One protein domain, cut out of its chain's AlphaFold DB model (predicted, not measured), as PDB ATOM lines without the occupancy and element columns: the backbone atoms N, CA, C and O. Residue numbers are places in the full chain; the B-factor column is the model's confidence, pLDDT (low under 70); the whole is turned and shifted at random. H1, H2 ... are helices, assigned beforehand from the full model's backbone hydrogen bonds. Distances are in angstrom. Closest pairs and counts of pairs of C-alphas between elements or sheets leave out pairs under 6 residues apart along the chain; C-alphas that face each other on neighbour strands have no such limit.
ATOM      1  N   LEU A  27     170.662 167.219  78.017       92.88
ATOM      2  CA  LEU A  27     171.020 165.953  78.661       92.88
ATOM      3  C   LEU A  27     172.236 166.078  79.587       92.88
ATOM      4  O   LEU A  27     172.281 165.434  80.633       92.88
ATOM      5  N   SER A  28     173.164 166.980  79.280       90.62
ATOM      6  CA  SER A  28     174.290 167.354  80.143       90.62
ATOM      7  C   SER A  28     173.883 167.884  81.529       90.62
ATOM      8  O   SER A  28     174.685 167.833  82.458       90.62
ATOM      9  N   SER A  29     172.644 168.357  81.699       91.00
ATOM     10  CA  SER A  29     172.120 168.884  82.971       91.00
ATOM     11  C   SER A  29     171.487 167.811  83.864       91.00
ATOM     12  O   SER A  29     171.099 168.099  84.995       91.00
ATOM     13  N   MET A  30     171.395 166.559  83.401       89.69
ATOM     14  CA  MET A  30     170.670 165.484  84.098       89.69
ATOM     15  C   MET A  30     171.374 164.950  85.356       89.69
ATOM     16  O   MET A  30     170.850 164.065  86.027       89.69
ATOM     17  N   SER A  31     172.534 165.502  85.718       83.19
ATOM     18  CA  SER A  31     173.121 165.336  87.053       83.19
ATOM     19  C   SER A  31     172.311 166.056  88.144       83.19
ATOM     20  O   SER A  31     172.407 165.700  89.318       83.19
ATOM     21  N   SER A  32     171.488 167.045  87.772       88.19
ATOM     22  CA  SER A  32     170.524 167.700  88.658       88.19
ATOM     23  C   SER A  32     169.272 166.842  88.844       88.19
ATOM     24  O   SER A  32     168.618 166.462  87.869       88.19
ATOM     25  N   THR A  33     168.867 166.615  90.099       89.19
ATOM     26  CA  THR A  33     167.613 165.915  90.427       89.19
ATOM     27  C   THR A  33     166.405 166.569  89.758       89.19
ATOM     28  O   THR A  33     165.537 165.861  89.259       89.19
ATOM     29  N   PHE A  34     166.348 167.902  89.698       91.12
ATOM     30  CA  PHE A  34     165.222 168.619  89.093       91.12
ATOM     31  C   PHE A  34     165.082 168.312  87.596       91.12
ATOM     32  O   PHE A  34     164.004 167.923  87.141       91.12
ATOM     33  N   SER A  35     166.182 168.421  86.846       92.56
ATOM     34  CA  SER A  35     166.203 168.143  85.406       92.56
ATOM     35  C   SER A  35     165.847 166.683  85.119       92.56
ATOM     36  O   SER A  35     165.045 166.405  84.224       92.56
ATOM     37  N   LEU A  36     166.353 165.755  85.940       93.56
ATOM     38  CA  LEU A  36     166.014 164.336  85.847       93.56
ATOM     39  C   LEU A  36     164.524 164.075  86.134       93.56
ATOM     40  O   LEU A  36     163.875 163.354  85.381       93.56
ATOM     41  N   VAL A  37     163.945 164.687  87.172       93.38
ATOM     42  CA  VAL A  37     162.506 164.565  87.480       93.38
ATOM     43  C   VAL A  37     161.647 165.102  86.340       93.38
ATOM     44  O   VAL A  37     160.656 164.466  85.973       93.38
ATOM     45  N   SER A  38     162.023 166.239  85.749       94.50
ATOM     46  CA  SER A  38     161.315 166.805  84.598       94.50
ATOM     47  C   SER A  38     161.332 165.842  83.407       94.50
ATOM     48  O   SER A  38     160.288 165.570  82.810       94.50
ATOM     49  N   LEU A  39     162.490 165.246  83.106       95.81
ATOM     50  CA  LEU A  39     162.617 164.234  82.057       95.81
ATOM     51  C   LEU A  39     161.744 162.998  82.333       95.81
ATOM     52  O   LEU A  39     161.042 162.529  81.437       95.81
ATOM     53  N   LEU A  40     161.762 162.472  83.560       95.12
ATOM     54  CA  LEU A  40     160.962 161.301  83.934       95.12
ATOM     55  C   LEU A  40     159.458 161.595  83.883       95.12
ATOM     56  O   LEU A  40     158.690 160.747  83.436       95.12
ATOM     57  N   THR A  41     159.047 162.807  84.265       94.56
ATOM     58  CA  THR A  41     157.662 163.283  84.123       94.56
ATOM     59  C   THR A  41     157.248 163.268  82.649       94.56
ATOM     60  O   THR A  41     156.206 162.723  82.298       94.56
ATOM     61  N   MET A  42     158.093 163.783  81.751       95.12
ATOM     62  CA  MET A  42     157.827 163.727  80.309       95.12
ATOM     63  C   MET A  42     157.749 162.289  79.786       95.12
ATOM     64  O   MET A  42     156.829 161.955  79.039       95.12
ATOM     65  N   ALA A  43     158.681 161.424  80.195       94.25
ATOM     66  CA  ALA A  43     158.685 160.016  79.808       94.25
ATOM     67  C   ALA A  43     157.450 159.262  80.334       94.25
ATOM     68  O   ALA A  43     156.983 158.316  79.703       94.25
ATOM     69  N   TYR A  44     156.877 159.689  81.460       92.75
ATOM     70  CA  TYR A  44     155.626 159.139  81.972       92.75
ATOM     71  C   TYR A  44     154.436 159.425  81.041       92.75
ATOM     72  O   TYR A  44     153.560 158.576  80.877       92.75
ATOM     73  N   HIS A  45     154.431 160.579  80.370       91.50
ATOM     74  CA  HIS A  45     153.353 161.019  79.477       91.50
ATOM     75  C   HIS A  45     153.447 160.482  78.039       91.50
ATOM     76  O   HIS A  45     152.689 160.909  77.163       91.50
ATOM     77  N   ILE A  46     154.334 159.517  77.782       90.81
ATOM     78  CA  ILE A  46     154.398 158.817  76.497       90.81
ATOM     79  C   ILE A  46     153.059 158.131  76.202       90.81
ATOM     80  O   ILE A  46     152.514 157.395  77.030       90.81
ATOM     81  N   ARG A  47     152.559 158.333  74.982       87.50
ATOM     82  CA  ARG A  47     151.341 157.699  74.450       87.50
ATOM     83  C   ARG A  47     151.639 156.585  73.453       87.50
ATOM     84  O   ARG A  47     150.830 155.666  73.341       87.50
ATOM     85  N   THR A  48     152.787 156.654  72.780       81.81
ATOM     86  CA  THR A  48     153.217 155.674  71.775       81.81
ATOM     87  C   THR A  48     154.593 155.120  72.147       81.81
ATOM     88  O   THR A  48     155.530 155.910  72.271       81.81
ATOM     89  N   PRO A  49     154.754 153.792  72.313       71.56
ATOM     90  CA  PRO A  49     153.821 152.709  71.962       71.56
ATOM     91  C   PRO A  49     152.566 152.623  72.858       71.56
ATOM     92  O   PRO A  49     152.488 153.269  73.900       71.56
ATOM     93  N   LEU A  50     151.564 151.852  72.411       71.12
ATOM     94  CA  LEU A  50     150.254 151.709  73.070       71.12
ATOM     95  C   LEU A  50     150.371 151.273  74.543       71.12
ATOM     96  O   LEU A  50     151.297 150.531  74.864       71.12
ATOM     97  N   PRO A  51     149.397 151.623  75.411       65.56
ATOM     98  CA  PRO A  51     149.412 151.356  76.856       65.56
ATOM     99  C   PRO A  51     149.818 149.951  77.307       65.56
ATOM    100  O   PRO A  51     150.516 149.819  78.304       65.56
ATOM    101  N   SER A  52     149.455 148.903  76.567       65.88
ATOM    102  CA  SER A  52     149.842 147.520  76.890       65.88
ATOM    103  C   SER A  52     151.346 147.244  76.757       65.88
ATOM    104  O   SER A  52     151.834 146.263  77.308       65.88
ATOM    105  N   ASN A  53     152.063 148.090  76.014       64.31
ATOM    106  CA  ASN A  53     153.464 147.931  75.624       64.31
ATOM    107  C   ASN A  53     154.320 149.115  76.105       64.31
ATOM    108  O   ASN A  53     155.427 149.323  75.607       64.31
ATOM    109  N   GLN A  54     153.794 149.936  77.019       64.88
ATOM    110  CA  GLN A  54     154.447 151.140  77.526       64.88
ATOM    111  C   GLN A  54     155.559 150.789  78.517       64.88
ATOM    112  O   GLN A  54     155.536 151.190  79.679       64.88
ATOM    113  N   GLU A  55     156.582 150.078  78.049       83.94
ATOM    114  CA  GLU A  55     157.882 150.024  78.714       83.94
ATOM    115  C   GLU A  55     158.530 151.417  78.573       83.94
ATOM    116  O   GLU A  55     159.438 151.636  77.771       83.94
ATOM    117  N   ARG A  56     157.980 152.419  79.281       90.12
ATOM    118  CA  ARG A  56     158.292 153.849  79.093       90.12
ATOM    119  C   ARG A  56     159.749 154.156  79.428       90.12
ATOM    120  O   ARG A  56     160.393 154.895  78.688       90.12
ATOM    121  N   LEU A  57     160.294 153.539  80.478       92.06
ATOM    122  CA  LEU A  57     161.719 153.646  80.799       92.06
ATOM    123  C   LEU A  57     162.604 152.993  79.734       92.06
ATOM    124  O   LEU A  57     163.622 153.574  79.368       92.06
ATOM    125  N   LEU A  58     162.205 151.839  79.185       90.00
ATOM    126  CA  LEU A  58     162.936 151.228  78.072       90.00
ATOM    127  C   LEU A  58     162.867 152.104  76.814       90.00
ATOM    128  O   LEU A  58     163.847 152.237  76.087       90.00
ATOM    129  N   THR A  59     161.720 152.735  76.568       90.56
ATOM    130  CA  THR A  59     161.543 153.685  75.463       90.56
ATOM    131  C   THR A  59     162.484 154.875  75.630       90.56
ATOM    132  O   THR A  59     163.199 155.209  74.691       90.56
ATOM    133  N   LEU A  60     162.551 155.463  76.830       93.62
ATOM    134  CA  LEU A  60     163.489 156.543  77.142       93.62
ATOM    135  C   LEU A  60     164.949 156.111  76.927       93.62
ATOM    136  O   LEU A  60     165.690 156.810  76.236       93.62
ATOM    137  N   LEU A  61     165.338 154.947  77.454       91.81
ATOM    138  CA  LEU A  61     166.671 154.366  77.267       91.81
ATOM    139  C   LEU A  61     167.023 154.233  75.774       91.81
ATOM    140  O   LEU A  61     168.075 154.701  75.342       91.81
ATOM    141  N   ASN A  62     166.120 153.667  74.972       89.44
ATOM    142  CA  ASN A  62     166.319 153.486  73.531       89.44
ATOM    143  C   ASN A  62     166.378 154.809  72.754       89.44
ATOM    144  O   ASN A  62     167.046 154.882  71.722       89.44
ATOM    145  N   THR A  63     165.677 155.848  73.217       90.81
ATOM    146  CA  THR A  63     165.747 157.187  72.615       90.81
ATOM    147  C   THR A  63     167.082 157.866  72.927       90.81
ATOM    148  O   THR A  63     167.659 158.501  72.048       90.81
ATOM    149  N   MET A  64     167.592 157.724  74.154       90.88
ATOM    150  CA  MET A  64     168.850 158.344  74.596       90.88
ATOM    151  C   MET A  64     170.097 157.607  74.104       90.88
ATOM    152  O   MET A  64     171.131 158.235  73.896       90.88
ATOM    153  N   SER A  65     169.999 156.292  73.897       85.38
ATOM    154  CA  SER A  65     171.084 155.447  73.400       85.38
ATOM    155  C   SER A  65     170.699 154.813  72.059       85.38
ATOM    156  O   SER A  65     170.285 153.651  72.002       85.38
ATOM    157  N   PRO A  66     170.866 155.539  70.934       70.38
ATOM    158  CA  PRO A  66     170.663 154.972  69.602       70.38
ATOM    159  C   PRO A  66     171.538 153.741  69.342       70.38
ATOM    160  O   PRO A  66     171.176 152.903  68.520       70.38
ATOM    161  N   ALA A  67     172.665 153.619  70.055       63.72
ATOM    162  CA  ALA A  67     173.571 152.477  69.983       63.72
ATOM    163  C   ALA A  67     172.883 151.144  70.328       63.72
ATOM    164  O   ALA A  67     173.235 150.124  69.746       63.72
ATOM    165  N   LEU A  68     171.854 151.142  71.187       66.19
ATOM    166  CA  LEU A  68     171.046 149.942  71.462       66.19
ATOM    167  C   LEU A  68     170.251 149.458  70.242       66.19
ATOM    168  O   LEU A  68     169.885 148.289  70.174       66.19
ATOM    169  N   ARG A  69     169.949 150.346  69.287       63.47
ATOM    170  CA  ARG A  69     169.129 150.024  68.106       63.47
ATOM    171  C   ARG A  69     169.963 149.441  66.967       63.47
ATOM    172  O   ARG A  69     169.411 148.815  66.069       63.47
ATOM    173  N   THR A  70     171.275 149.656  66.998       59.06
ATOM    174  CA  THR A  70     172.223 149.189  65.987       59.06
ATOM    175  C   THR A  70     173.150 148.166  66.635       59.06
ATOM    176  O   THR A  70     174.155 148.535  67.235       59.06
ATOM    177  N   GLU A  71     172.816 146.877  66.517       54.47
ATOM    178  CA  GLU A  71     173.569 145.746  67.101       54.47
ATOM    179  C   GLU A  71     175.034 145.645  66.630       54.47
ATOM    180  O   GLU A  71     175.788 144.794  67.094       54.47
ATOM    181  N   THR A  72     175.454 146.485  65.688       51.34
ATOM    182  CA  THR A  72     176.689 146.303  64.939       51.34
ATOM    183  C   THR A  72     177.965 146.743  65.661       51.34
ATOM    184  O   THR A  72     179.008 146.197  65.322       51.34
ATOM    185  N   GLU A  73     177.944 147.651  66.650       52.56
ATOM    186  CA  GLU A  73     179.196 148.174  67.253       52.56
ATOM    187  C   GLU A  73     179.092 148.616  68.731       52.56
ATOM    188  O   GLU A  73     179.767 149.553  69.162       52.56
ATOM    189  N   SER A  74     178.267 147.969  69.558       62.66
ATOM    190  CA  SER A  74     178.286 148.288  70.994       62.66
ATOM    191  C   SER A  74     179.541 147.712  71.660       62.66
ATOM    192  O   SER A  74     179.663 146.500  71.825       62.66
ATOM    193  N   ARG A  75     180.470 148.582  72.086       75.94
ATOM    194  CA  ARG A  75     181.630 148.210  72.927       75.94
ATOM    195  C   ARG A  75     181.209 147.563  74.257       75.94
ATOM    196  O   ARG A  75     182.016 146.856  74.852       75.94
ATOM    197  N   TYR A  76     179.982 147.819  74.706       79.75
ATOM    198  CA  TYR A  76     179.453 147.381  75.996       79.75
ATOM    199  C   TYR A  76     178.349 146.340  75.820       79.75
ATOM    200  O   TYR A  76     177.589 146.379  74.845       79.75
ATOM    201  N   SER A  77     178.237 145.418  76.771       84.00
ATOM    202  CA  SER A  77     177.135 144.462  76.805       84.00
ATOM    203  C   SER A  77     175.809 145.169  77.117       84.00
ATOM    204  O   SER A  77     175.768 146.276  77.662       84.00
ATOM    205  N   ARG A  78     174.693 144.514  76.788       83.31
ATOM    206  CA  ARG A  78     173.356 145.026  77.110       83.31
ATOM    207  C   ARG A  78     173.181 145.212  78.618       83.31
ATOM    208  O   ARG A  78     172.633 146.218  79.056       83.31
ATOM    209  N   GLU A  79     173.686 144.269  79.404       83.69
ATOM    210  CA  GLU A  79     173.657 144.303  80.865       83.69
ATOM    211  C   GLU A  79     174.458 145.489  81.416       83.69
ATOM    212  O   GLU A  79     174.001 146.157  82.340       83.69
ATOM    213  N   GLU A  80     175.619 145.798  80.830       84.69
ATOM    214  CA  GLU A  80     176.434 146.958  81.214       84.69
ATOM    215  C   GLU A  80     175.696 148.277  80.952       84.69
ATOM    216  O   GLU A  80     175.671 149.157  81.816       84.69
ATOM    217  N   ILE A  81     175.026 148.394  79.801       86.44
ATOM    218  CA  ILE A  81     174.215 149.568  79.449       86.44
ATOM    219  C   ILE A  81     173.043 149.732  80.421       86.44
ATOM    220  O   ILE A  81     172.823 150.827  80.941       86.44
ATOM    221  N   LEU A  82     172.300 148.653  80.691       86.56
ATOM    222  CA  LEU A  82     171.165 148.672  81.618       86.56
ATOM    223  C   LEU A  82     171.608 149.052  83.027       86.56
ATOM    224  O   LEU A  82     170.990 149.909  83.655       86.56
ATOM    225  N   ASN A  83     172.703 148.464  83.508       85.50
ATOM    226  CA  ASN A  83     173.256 148.798  84.813       85.50
ATOM    227  C   ASN A  83     173.653 150.274  84.874       85.50
ATOM    228  O   ASN A  83     173.268 150.959  85.821       85.50
ATOM    229  N   SER A  84     174.357 150.786  83.862       87.81
ATOM    230  CA  SER A  84     174.721 152.205  83.773       87.81
ATOM    231  C   SER A  84     173.482 153.117  83.752       87.81
ATOM    232  O   SER A  84     173.438 154.124  84.461       87.81
ATOM    233  N   PHE A  85     172.418 152.732  83.038       90.44
ATOM    234  CA  PHE A  85     171.158 153.481  83.015       90.44
ATOM    235  C   PHE A  85     170.452 153.499  84.375       90.44
ATOM    236  O   PHE A  85     169.960 154.538  84.806       90.44
ATOM    237  N   VAL A  86     170.428 152.385  85.108       88.06
ATOM    238  CA  VAL A  86     169.832 152.387  86.451       88.06
ATOM    239  C   VAL A  86     170.670 153.215  87.437       88.06
ATOM    240  O   VAL A  86     170.098 153.905  88.280       88.06
ATOM    241  N   HIS A  87     172.001 153.249  87.296       85.69
ATOM    242  CA  HIS A  87     172.841 154.188  88.054       85.69
ATOM    243  C   HIS A  87     172.515 155.646  87.718       85.69
ATOM    244  O   HIS A  87     172.457 156.481  88.619       85.69
ATOM    245  N   PHE A  88     172.237 155.953  86.451       88.88
ATOM    246  CA  PHE A  88     171.756 157.270  86.036       88.88
ATOM    247  C   PHE A  88     170.425 157.649  86.718       88.88
ATOM    248  O   PHE A  88     170.249 158.794  87.123       88.88
ATOM    249  N   LEU A  89     169.527 156.685  86.944       89.31
ATOM    250  CA  LEU A  89     168.272 156.888  87.682       89.31
ATOM    251  C   LEU A  89     168.449 156.940  89.213       89.31
ATOM    252  O   LEU A  89     167.502 157.266  89.937       89.31
ATOM    253  N   SER A  90     169.646 156.641  89.727       83.06
ATOM    254  CA  SER A  90     169.907 156.528  91.164       83.06
ATOM    255  C   SER A  90     169.557 157.763  92.001       83.06
ATOM    256  O   SER A  90     169.091 157.547  93.119       83.06
ATOM    257  N   PRO A  91     169.678 159.028  91.535       82.62
ATOM    258  CA  PRO A  91     169.286 160.177  92.353       82.62
ATOM    259  C   PRO A  91     167.811 160.135  92.767       82.62
ATOM    260  O   PRO A  91     167.472 160.546  93.873       82.62
ATOM    261  N   VAL A  92     166.952 159.590  91.900       85.38
ATOM    262  CA  VAL A  92     165.512 159.443  92.143       85.38
ATOM    263  C   VAL A  92     165.214 158.138  92.893       85.38
ATOM    264  O   VAL A  92     164.374 158.117  93.791       85.38
ATOM    265  N   LEU A  93     165.945 157.057  92.599       78.69
ATOM    266  CA  LEU A  93     165.734 155.747  93.229       78.69
ATOM    267  C   LEU A  93     166.286 155.646  94.668       78.69
ATOM    268  O   LEU A  93     165.624 155.084  95.534       78.69
ATOM    269  N   ASN A  94     167.472 156.199  94.951       71.44
ATOM    270  CA  ASN A  94     168.244 155.914  96.171       71.44
ATOM    271  C   ASN A  94     167.987 156.860  97.360       71.44
ATOM    272  O   ASN A  94     168.686 156.749  98.368       71.44
ATOM    273  N   GLY A  95     167.029 157.790  97.299       60.12
ATOM    274  CA  GLY A  95     166.928 158.790  98.373       60.12
ATOM    275  C   GLY A  95     165.626 159.561  98.524       60.12
ATOM    276  O   GLY A  95     165.635 160.572  99.216       60.12
ATOM    277  N   MET A  96     164.527 159.153  97.877       60.00
ATOM    278  CA  MET A  96     163.274 159.934  97.790       60.00
ATOM    279  C   MET A  96     163.415 161.335  97.158       60.00
ATOM    280  O   MET A  96     162.402 161.998  96.940       60.00
ATOM    281  N   ALA A  97     164.630 161.786  96.839       68.00
ATOM    282  CA  ALA A  97     164.891 163.073  96.219       68.00
ATOM    283  C   ALA A  97     164.259 163.095  94.824       68.00
ATOM    284  O   ALA A  97     164.620 162.307  93.953       68.00
ATOM    285  N   GLY A  98     163.272 163.963  94.617       78.44
ATOM    286  CA  GLY A  98     162.556 164.038  93.350       78.44
ATOM    287  C   GLY A  98     161.402 163.045  93.198       78.44
ATOM    288  O   GLY A  98     160.605 163.205  92.278       78.44
ATOM    289  N   MET A  99     161.267 162.030  94.066       85.56
ATOM    290  CA  MET A  99     160.169 161.055  93.956       85.56
ATOM    291  C   MET A  99     158.825 161.654  94.350       85.56
ATOM    292  O   MET A  99     157.828 161.367  93.695       85.56
ATOM    293  N   LEU A 100     158.778 162.483  95.395       86.56
ATOM    294  CA  LEU A 100     157.542 163.168  95.788       86.56
ATOM    295  C   LEU A 100     157.107 164.167  94.713       86.56
ATOM    296  O   LEU A 100     155.927 164.237  94.367       86.56
ATOM    297  N   GLU A 101     158.066 164.892  94.150       89.38
ATOM    298  CA  GLU A 101     157.864 165.825  93.049       89.38
ATOM    299  C   GLU A 101     157.361 165.089  91.805       89.38
ATOM    300  O   GLU A 101     156.360 165.493  91.221       89.38
ATOM    301  N   LEU A 102     157.983 163.961  91.451       90.25
ATOM    302  CA  LEU A 102     157.548 163.128  90.332       90.25
ATOM    303  C   LEU A 102     156.128 162.594  90.549       90.25
ATOM    304  O   LEU A 102     155.296 162.742  89.661       90.25
ATOM    305  N   LEU A 103     155.834 162.020  91.724       90.12
ATOM    306  CA  LEU A 103     154.498 161.523  92.086       90.12
ATOM    307  C   LEU A 103     153.432 162.617  91.950       90.12
ATOM    308  O   LEU A 103     152.332 162.345  91.473       90.12
ATOM    309  N   THR A 104     153.772 163.841  92.360       89.62
ATOM    310  CA  THR A 104     152.886 165.008  92.277       89.62
ATOM    311  C   THR A 104     152.677 165.441  90.828       89.62
ATOM    312  O   THR A 104     151.540 165.636  90.409       89.62
ATOM    313  N   ASN A 105     153.752 165.545  90.043       90.62
ATOM    314  CA  ASN A 105     153.696 166.017  88.659       90.62
ATOM    315  C   ASN A 105     152.918 165.074  87.737       90.62
ATOM    316  O   ASN A 105     152.256 165.535  86.811       90.62
ATOM    317  N   VAL A 106     152.991 163.765  87.984       90.44
ATOM    318  CA  VAL A 106     152.318 162.756  87.152       90.44
ATOM    319  C   VAL A 106     150.948 162.338  87.686       90.44
ATOM    320  O   VAL A 106     150.336 161.432  87.126       90.44
ATOM    321  N   ASP A 107     150.483 162.964  88.774       88.06
ATOM    322  CA  ASP A 107     149.260 162.587  89.492       88.06
ATOM    323  C   ASP A 107     149.194 161.071  89.775       88.06
ATOM    324  O   ASP A 107     148.201 160.383  89.536       88.06
ATOM    325  N   ALA A 108     150.296 160.512  90.286       86.38
ATOM    326  CA  ALA A 108     150.457 159.065  90.450       86.38
ATOM    327  C   ALA A 108     149.385 158.424  91.352       86.38
ATOM    328  O   ALA A 108     149.120 157.225  91.250       86.38
ATOM    329  N   PHE A 109     148.769 159.209  92.240       85.94
ATOM    330  CA  PHE A 109     147.732 158.737  93.154       85.94
ATOM    331  C   PHE A 109     146.401 158.445  92.456       85.94
ATOM    332  O   PHE A 109     145.660 157.588  92.938       85.94
ATOM    333  N   SER A 110     146.100 159.087  91.322       88.25
ATOM    334  CA  SER A 110     144.890 158.765  90.559       88.25
ATOM    335  C   SER A 110     145.020 157.436  89.812       88.25
ATOM    336  O   SER A 110     144.027 156.723  89.642       88.25
ATOM    337  N   ARG A 111     146.244 157.061  89.405       83.50
ATOM    338  CA  ARG A 111     146.543 155.824  88.659       83.50
ATOM    339  C   ARG A 111     147.825 155.134  89.161       83.50
ATOM    340  O   ARG A 111     148.834 155.083  88.453       83.50
ATOM    341  N   PRO A 112     147.792 154.518  90.356       85.44
ATOM    342  CA  PRO A 112     148.984 153.927  90.972       85.44
ATOM    343  C   PRO A 112     149.536 152.709  90.214       85.44
ATOM    344  O   PRO A 112     150.720 152.396  90.338       85.44
ATOM    345  N   GLU A 113     148.702 152.012  89.436       84.94
ATOM    346  CA  GLU A 113     149.132 150.891  88.587       84.94
ATOM    347  C   GLU A 113     150.041 151.362  87.448       84.94
ATOM    348  O   GLU A 113     151.130 150.823  87.266       84.94
ATOM    349  N   ASP A 114     149.640 152.416  86.736       86.38
ATOM    350  CA  ASP A 114     150.430 153.028  85.665       86.38
ATOM    351  C   ASP A 114     151.776 153.547  86.185       86.38
ATOM    352  O   ASP A 114     152.797 153.429  85.503       86.38
ATOM    353  N   PHE A 115     151.790 154.111  87.400       88.75
ATOM    354  CA  PHE A 115     153.023 154.522  88.071       88.75
ATOM    355  C   PHE A 115     153.930 153.339  88.388       88.75
ATOM    356  O   PHE A 115     155.116 153.371  88.072       88.75
ATOM    357  N   ARG A 116     153.394 152.251  88.946       86.06
ATOM    358  CA  ARG A 116     154.188 151.038  89.191       86.06
ATOM    359  C   ARG A 116     154.721 150.424  87.899       86.06
ATOM    360  O   ARG A 116     155.875 150.004  87.874       86.06
ATOM    361  N   GLN A 117     153.918 150.406  86.838       86.12
ATOM    362  CA  GLN A 117     154.326 149.905  85.525       86.12
ATOM    363  C   GLN A 117     155.425 150.755  84.888       86.12
ATOM    364  O   GLN A 117     156.329 150.178  84.292       86.12
ATOM    365  N   PHE A 118     155.401 152.083  85.059       90.06
ATOM    366  CA  PHE A 118     156.458 152.973  84.563       90.06
ATOM    367  C   PHE A 118     157.851 152.527  85.020       90.06
ATOM    368  O   PHE A 118     158.774 152.507  84.214       90.06
ATOM    369  N   TRP A 119     157.979 152.080  86.271       89.81
ATOM    370  CA  TRP A 119     159.235 151.591  86.849       89.81
ATOM    371  C   TRP A 119     159.623 150.169  86.425       89.81
ATOM    372  O   TRP A 119     160.507 149.567  87.036       89.81
ATOM    373  N   SER A 120     158.972 149.619  85.400       89.25
ATOM    374  CA  SER A 120     159.337 148.328  84.827       89.25
ATOM    375  C   SER A 120     160.409 148.507  83.753       89.25
ATOM    376  O   SER A 120     160.234 149.282  82.811       89.25
ATOM    377  N   LEU A 121     161.502 147.761  83.876       88.56
ATOM    378  CA  LEU A 121     162.601 147.711  82.916       88.56
ATOM    379  C   LEU A 121     162.970 146.241  82.685       88.56
ATOM    380  O   LEU A 121     163.320 145.542  83.630       88.56
ATOM    381  N   GLU A 122     162.830 145.756  81.449       82.62
ATOM    382  CA  GLU A 122     163.136 144.368  81.052       82.62
ATOM    383  C   GLU A 122     162.588 143.285  82.002       82.62
ATOM    384  O   GLU A 122     163.249 142.291  82.293       82.62
ATOM    385  N   ARG A 123     161.331 143.449  82.443       76.38
ATOM    386  CA  ARG A 123     160.594 142.552  83.366       76.38
ATOM    387  C   ARG A 123     160.974 142.669  84.848       76.38
ATOM    388  O   ARG A 123     160.345 142.005  85.676       76.38
ATOM    389  N   SER A 124     161.915 143.538  85.194       83.25
ATOM    390  CA  SER A 124     162.235 143.910  86.573       83.25
ATOM    391  C   SER A 124     161.485 145.175  86.977       83.25
ATOM    392  O   SER A 124     161.288 146.068  86.156       83.25
ATOM    393  N   ASN A 125     161.040 145.260  88.233       87.31
ATOM    394  CA  ASN A 125     160.394 146.462  88.757       87.31
ATOM    395  C   ASN A 125     161.371 147.170  89.692       87.31
ATOM    396  O   ASN A 125     161.596 146.714  90.808       87.31
ATOM    397  N   LEU A 126     161.913 148.304  89.246       86.94
ATOM    398  CA  LEU A 126     163.027 148.969  89.922       86.94
ATOM    399  C   LEU A 126     162.682 149.405  91.355       86.94
ATOM    400  O   LEU A 126     163.534 149.325  92.236       86.94
ATOM    401  N   ILE A 127     161.433 149.820  91.613       84.50
ATOM    402  CA  ILE A 127     160.986 150.182  92.968       84.50
ATOM    403  C   ILE A 127     160.919 148.948  93.865       84.50
ATOM    404  O   ILE A 127     161.427 148.980  94.985       84.50
ATOM    405  N   ARG A 128     160.283 147.864  93.400       83.75
ATOM    406  CA  ARG A 128     160.187 146.621  94.176       83.75
ATOM    407  C   ARG A 128     161.580 146.096  94.503       83.75
ATOM    408  O   ARG A 128     161.854 145.804  95.661       83.75
ATOM    409  N   ASP A 129     162.450 146.039  93.504       82.06
ATOM    410  CA  ASP A 129     163.794 145.496  93.652       82.06
ATOM    411  C   ASP A 129     164.630 146.362  94.625       82.06
ATOM    412  O   ASP A 129     165.413 145.842  95.426       82.06
ATOM    413  N   PHE A 130     164.413 147.686  94.644       78.06
ATOM    414  CA  PHE A 130     165.024 148.599  95.618       78.06
ATOM    415  C   PHE A 130     164.528 148.334  97.050       78.06
ATOM    416  O   PHE A 130     165.322 148.223  97.983       78.06
ATOM    417  N   VAL A 131     163.214 148.172  97.234       78.50
ATOM    418  CA  VAL A 131     162.618 147.876  98.547       78.50
ATOM    419  C   VAL A 131     163.079 146.513  99.072       78.50
ATOM    420  O   VAL A 131     163.473 146.403 100.233       78.50
ATOM    421  N   GLU A 132     163.069 145.481  98.226       81.06
ATOM    422  CA  GLU A 132     163.452 144.111  98.594       81.06
ATOM    423  C   GLU A 132     164.950 143.975  98.897       81.06
ATOM    424  O   GLU A 132     165.337 143.212  99.784       81.06
ATOM    425  N   SER A 133     165.806 144.741  98.214       71.44
ATOM    426  CA  SER A 133     167.252 144.736  98.473       71.44
ATOM    427  C   SER A 133     167.662 145.499  99.743       71.44
ATOM    428  O   SER A 133     168.816 145.391 100.181       71.44
ATOM    429  N   GLY A 134     166.716 146.200 100.383       62.09
ATOM    430  CA  GLY A 134     166.920 146.901 101.650       62.09
ATOM    431  C   GLY A 134     167.853 148.109 101.537       62.09
ATOM    432  O   GLY A 134     168.547 148.436 102.500       62.09
ATOM    433  N   GLY A 135     167.923 148.731 100.358       62.47
ATOM    434  CA  GLY A 135     168.839 149.827 100.050       62.47
ATOM    435  C   GLY A 135     169.106 149.929  98.546       62.47
ATOM    436  O   GLY A 135     168.367 149.345  97.759       62.47
ATOM    437  N   PRO A 136     170.162 150.652  98.127       61.94
ATOM    438  CA  PRO A 136     170.590 150.680  96.730       61.94
ATOM    439  C   PRO A 136     170.678 149.261  96.167       61.94
ATOM    440  O   PRO A 136     171.218 148.379  96.842       61.94
ATOM    441  N   LEU A 137     170.145 149.060  94.958       64.06
ATOM    442  CA  LEU A 137     170.010 147.755  94.303       64.06
ATOM    443  C   LEU A 137     171.298 146.924  94.463       64.06
ATOM    444  O   LEU A 137     172.329 147.200  93.843       64.06
ATOM    445  N   ARG A 138     171.259 145.926  95.359       48.78
ATOM    446  CA  ARG A 138     172.417 145.076  95.685       48.78
ATOM    447  C   ARG A 138     172.872 144.343  94.423       48.78
ATOM    448  O   ARG A 138     172.124 143.546  93.874       48.78
ATOM    449  N   GLY A 139     174.105 144.600  93.992       50.41
ATOM    450  CA  GLY A 139     174.662 144.089  92.731       50.41
ATOM    451  C   GLY A 139     175.162 145.192  91.798       50.41
ATOM    452  O   GLY A 139     175.946 144.918  90.901       50.41
ATOM    453  N   MET A 140     174.806 146.449  92.072       53.06
ATOM    454  CA  MET A 140     175.339 147.637  91.395       53.06
ATOM    455  C   MET A 140     176.700 148.091  91.945       53.06
ATOM    456  O   MET A 140     176.991 149.277  92.032       53.06
ATOM    457  N   GLN A 141     177.554 147.151  92.358       46.75
ATOM    458  CA  GLN A 141     178.969 147.451  92.566       46.75
ATOM    459  C   GLN A 141     179.713 147.115  91.278       46.75
ATOM    460  O   GLN A 141     179.907 145.944  90.965       46.75
ATOM    461  N   GLY A 142     180.154 148.158  90.578       48.59
ATOM    462  CA  GLY A 142     181.229 148.040  89.602       48.59
ATOM    463  C   GLY A 142     180.807 148.151  88.150       48.59
ATOM    464  O   GLY A 142     181.032 147.215  87.402       48.59
ATOM    465  N   TYR A 143     180.316 149.321  87.744       53.28
ATOM    466  CA  TYR A 143     180.663 149.882  86.441       53.28
ATOM    467  C   TYR A 143     180.753 151.402  86.585       53.28
ATOM    468  O   TYR A 143     179.733 152.081  86.640       53.28
ATOM    469  N   ASP A 144     181.976 151.938  86.611       60.78
ATOM    470  CA  ASP A 144     182.264 153.383  86.568       60.78
ATOM    471  C   ASP A 144     181.923 154.004  85.195       60.78
ATOM    472  O   ASP A 144     182.526 154.992  84.793       60.78
ATOM    473  N   VAL A 145     181.011 153.401  84.424       71.50
ATOM    474  CA  VAL A 145     180.683 153.818  83.059       71.50
ATOM    475  C   VAL A 145     179.595 154.888  83.130       71.50
ATOM    476  O   VAL A 145     178.441 154.550  83.428       71.50
ATOM    477  N   PRO A 146     179.902 156.168  82.854       83.19
ATOM    478  CA  PRO A 146     178.914 157.231  82.943       83.19
ATOM    479  C   PRO A 146     177.964 157.123  81.746       83.19
ATOM    480  O   PRO A 146     178.390 157.243  80.592       83.19
ATOM    481  N   PHE A 147     176.677 156.876  82.023       88.38
ATOM    482  CA  PHE A 147     175.677 156.561  80.997       88.38
ATOM    483  C   PHE A 147     175.625 157.622  79.891       88.38
ATOM    484  O   PHE A 147     175.713 157.307  78.706       88.38
ATOM    485  N   LEU A 148     175.520 158.892  80.286       89.19
ATOM    486  CA  LEU A 148     175.397 160.006  79.349       89.19
ATOM    487  C   LEU A 148     176.661 160.176  78.502       89.19
ATOM    488  O   LEU A 148     176.562 160.298  77.292       89.19
ATOM    489  N   GLU A 149     177.847 160.125  79.111       85.50
ATOM    490  CA  GLU A 149     179.117 160.324  78.394       85.50
ATOM    491  C   GLU A 149     179.396 159.216  77.376       85.50
ATOM    492  O   GLU A 149     180.034 159.446  76.352       85.50
ATOM    493  N   THR A 150     178.924 158.005  77.669       84.88
ATOM    494  CA  THR A 150     179.250 156.816  76.881       84.88
ATOM    495  C   THR A 150     178.210 156.531  75.801       84.88
ATOM    496  O   THR A 150     178.563 156.093  74.707       84.88
ATOM    497  N   PHE A 151     176.926 156.752  76.097       85.69
ATOM    498  CA  PHE A 151     175.823 156.263  75.263       85.69
ATOM    499  C   PHE A 151     174.996 157.371  74.613       85.69
ATOM    500  O   PHE A 151     174.327 157.115  73.608       85.69
ATOM    501  N   VAL A 152     175.072 158.602  75.125       84.94
ATOM    502  CA  VAL A 152     174.451 159.764  74.490       84.94
ATOM    503  C   VAL A 152     175.491 160.395  73.570       84.94
ATOM    504  O   VAL A 152     176.411 161.067  74.024       84.94
ATOM    505  N   LYS A 153     175.353 160.161  72.256       76.06
ATOM    506  CA  LYS A 153     176.298 160.640  71.225       76.06
ATOM    507  C   LYS A 153     176.612 162.139  71.345       76.06
ATOM    508  O   LYS A 153     177.754 162.533  71.138       76.06
ATOM    509  N   ASP A 154     175.599 162.945  71.659       85.62
ATOM    510  CA  ASP A 154     175.714 164.385  71.879       85.62
ATOM    511  C   ASP A 154     174.921 164.792  73.141       85.62
ATOM    512  O   ASP A 154     173.686 164.793  73.125       85.62
TER     513      ASP A 154
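This is residues 27 to 154 of the 223 residues of an uncharacterized protein of Fusarium oxysporum f. sp. cubense (UniProt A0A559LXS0). This is a compact cluster of nine short helices and the loops between them, with H2 and H4 nearest the middle, almost at right angles to each other. H1 packs over one side, with its later end on H2 and its earlier parts on H5 and H6; H3 and H9 lie toward one end of the longest axis, H6 and H7 toward the other. The printed part has 128 residues, of which 67 are in the named helices H1 to H9, in that order along the chain; there is no named strand, and the class is all helix. The radius of gyration of the C-alphas is 14.3 A, and the C-alphas span 43 by 33 by 28 A.

Begin at H1, residues 33 to 44, the hub. With residues 43 to 44 alone it touches H2, residues 56 to 64; the closest C-alphas, of Ala 43 and Arg 56, are 6.2 A apart, and the two run opposite ways at a steep tilt of 67 degrees, only just short of about perpendicular. With residues 33 to 37 alone H1 touches H5, residues 90 to 93, closest at the C-alphas of Thr 33 and Pro 91, 6.3 A. With residues 37 to 41 alone it touches H6, residues 99 to 105, closest at the C-alphas of Val 37 and Leu 102, 5.9 A, the same way at a steep tilt of 52 degrees. H4, residues 78 to 88, touches H9, residues 147 to 151, closest at the C-alphas of Ser 84 and Phe 147, 5.3 A. H2 and H4 are close but not clearly touching, about perpendicular at 80 degrees, with the C-alphas of Leu 61 and Phe 85 closest at 7.3 A. H3, residues 66 to 69, H7, residues 112 to 118, and H8, residues 126 to 133, touch no helix. Every O i to N i+4 pair is within hydrogen-bond range in H1, H2, H4, H6, H7, H8 and H9; H3 and H5 are too short for one.

Find C-alpha 33 at (167.613, 165.915, 90.427); from there H1 runs 16.2 A to C-alpha 44. H2 spans 12.3 A, H4 15.2 A and H8 10.4 A. Residues 120 to 121 pair antiparallel with residues 124 to 125. H9 ends at C-alpha 151, (175.823, 156.263, 75.263).

The C-alphas farthest apart, of Glu 73 and Ser 110, are 42.8 A apart. The printed part has no cut. The links H1 to H2 and H8 to H9 are long. Look for pLDDT under 70 at residues 51 to 54, 67 to 74, 95 to 97 and 134 to 144.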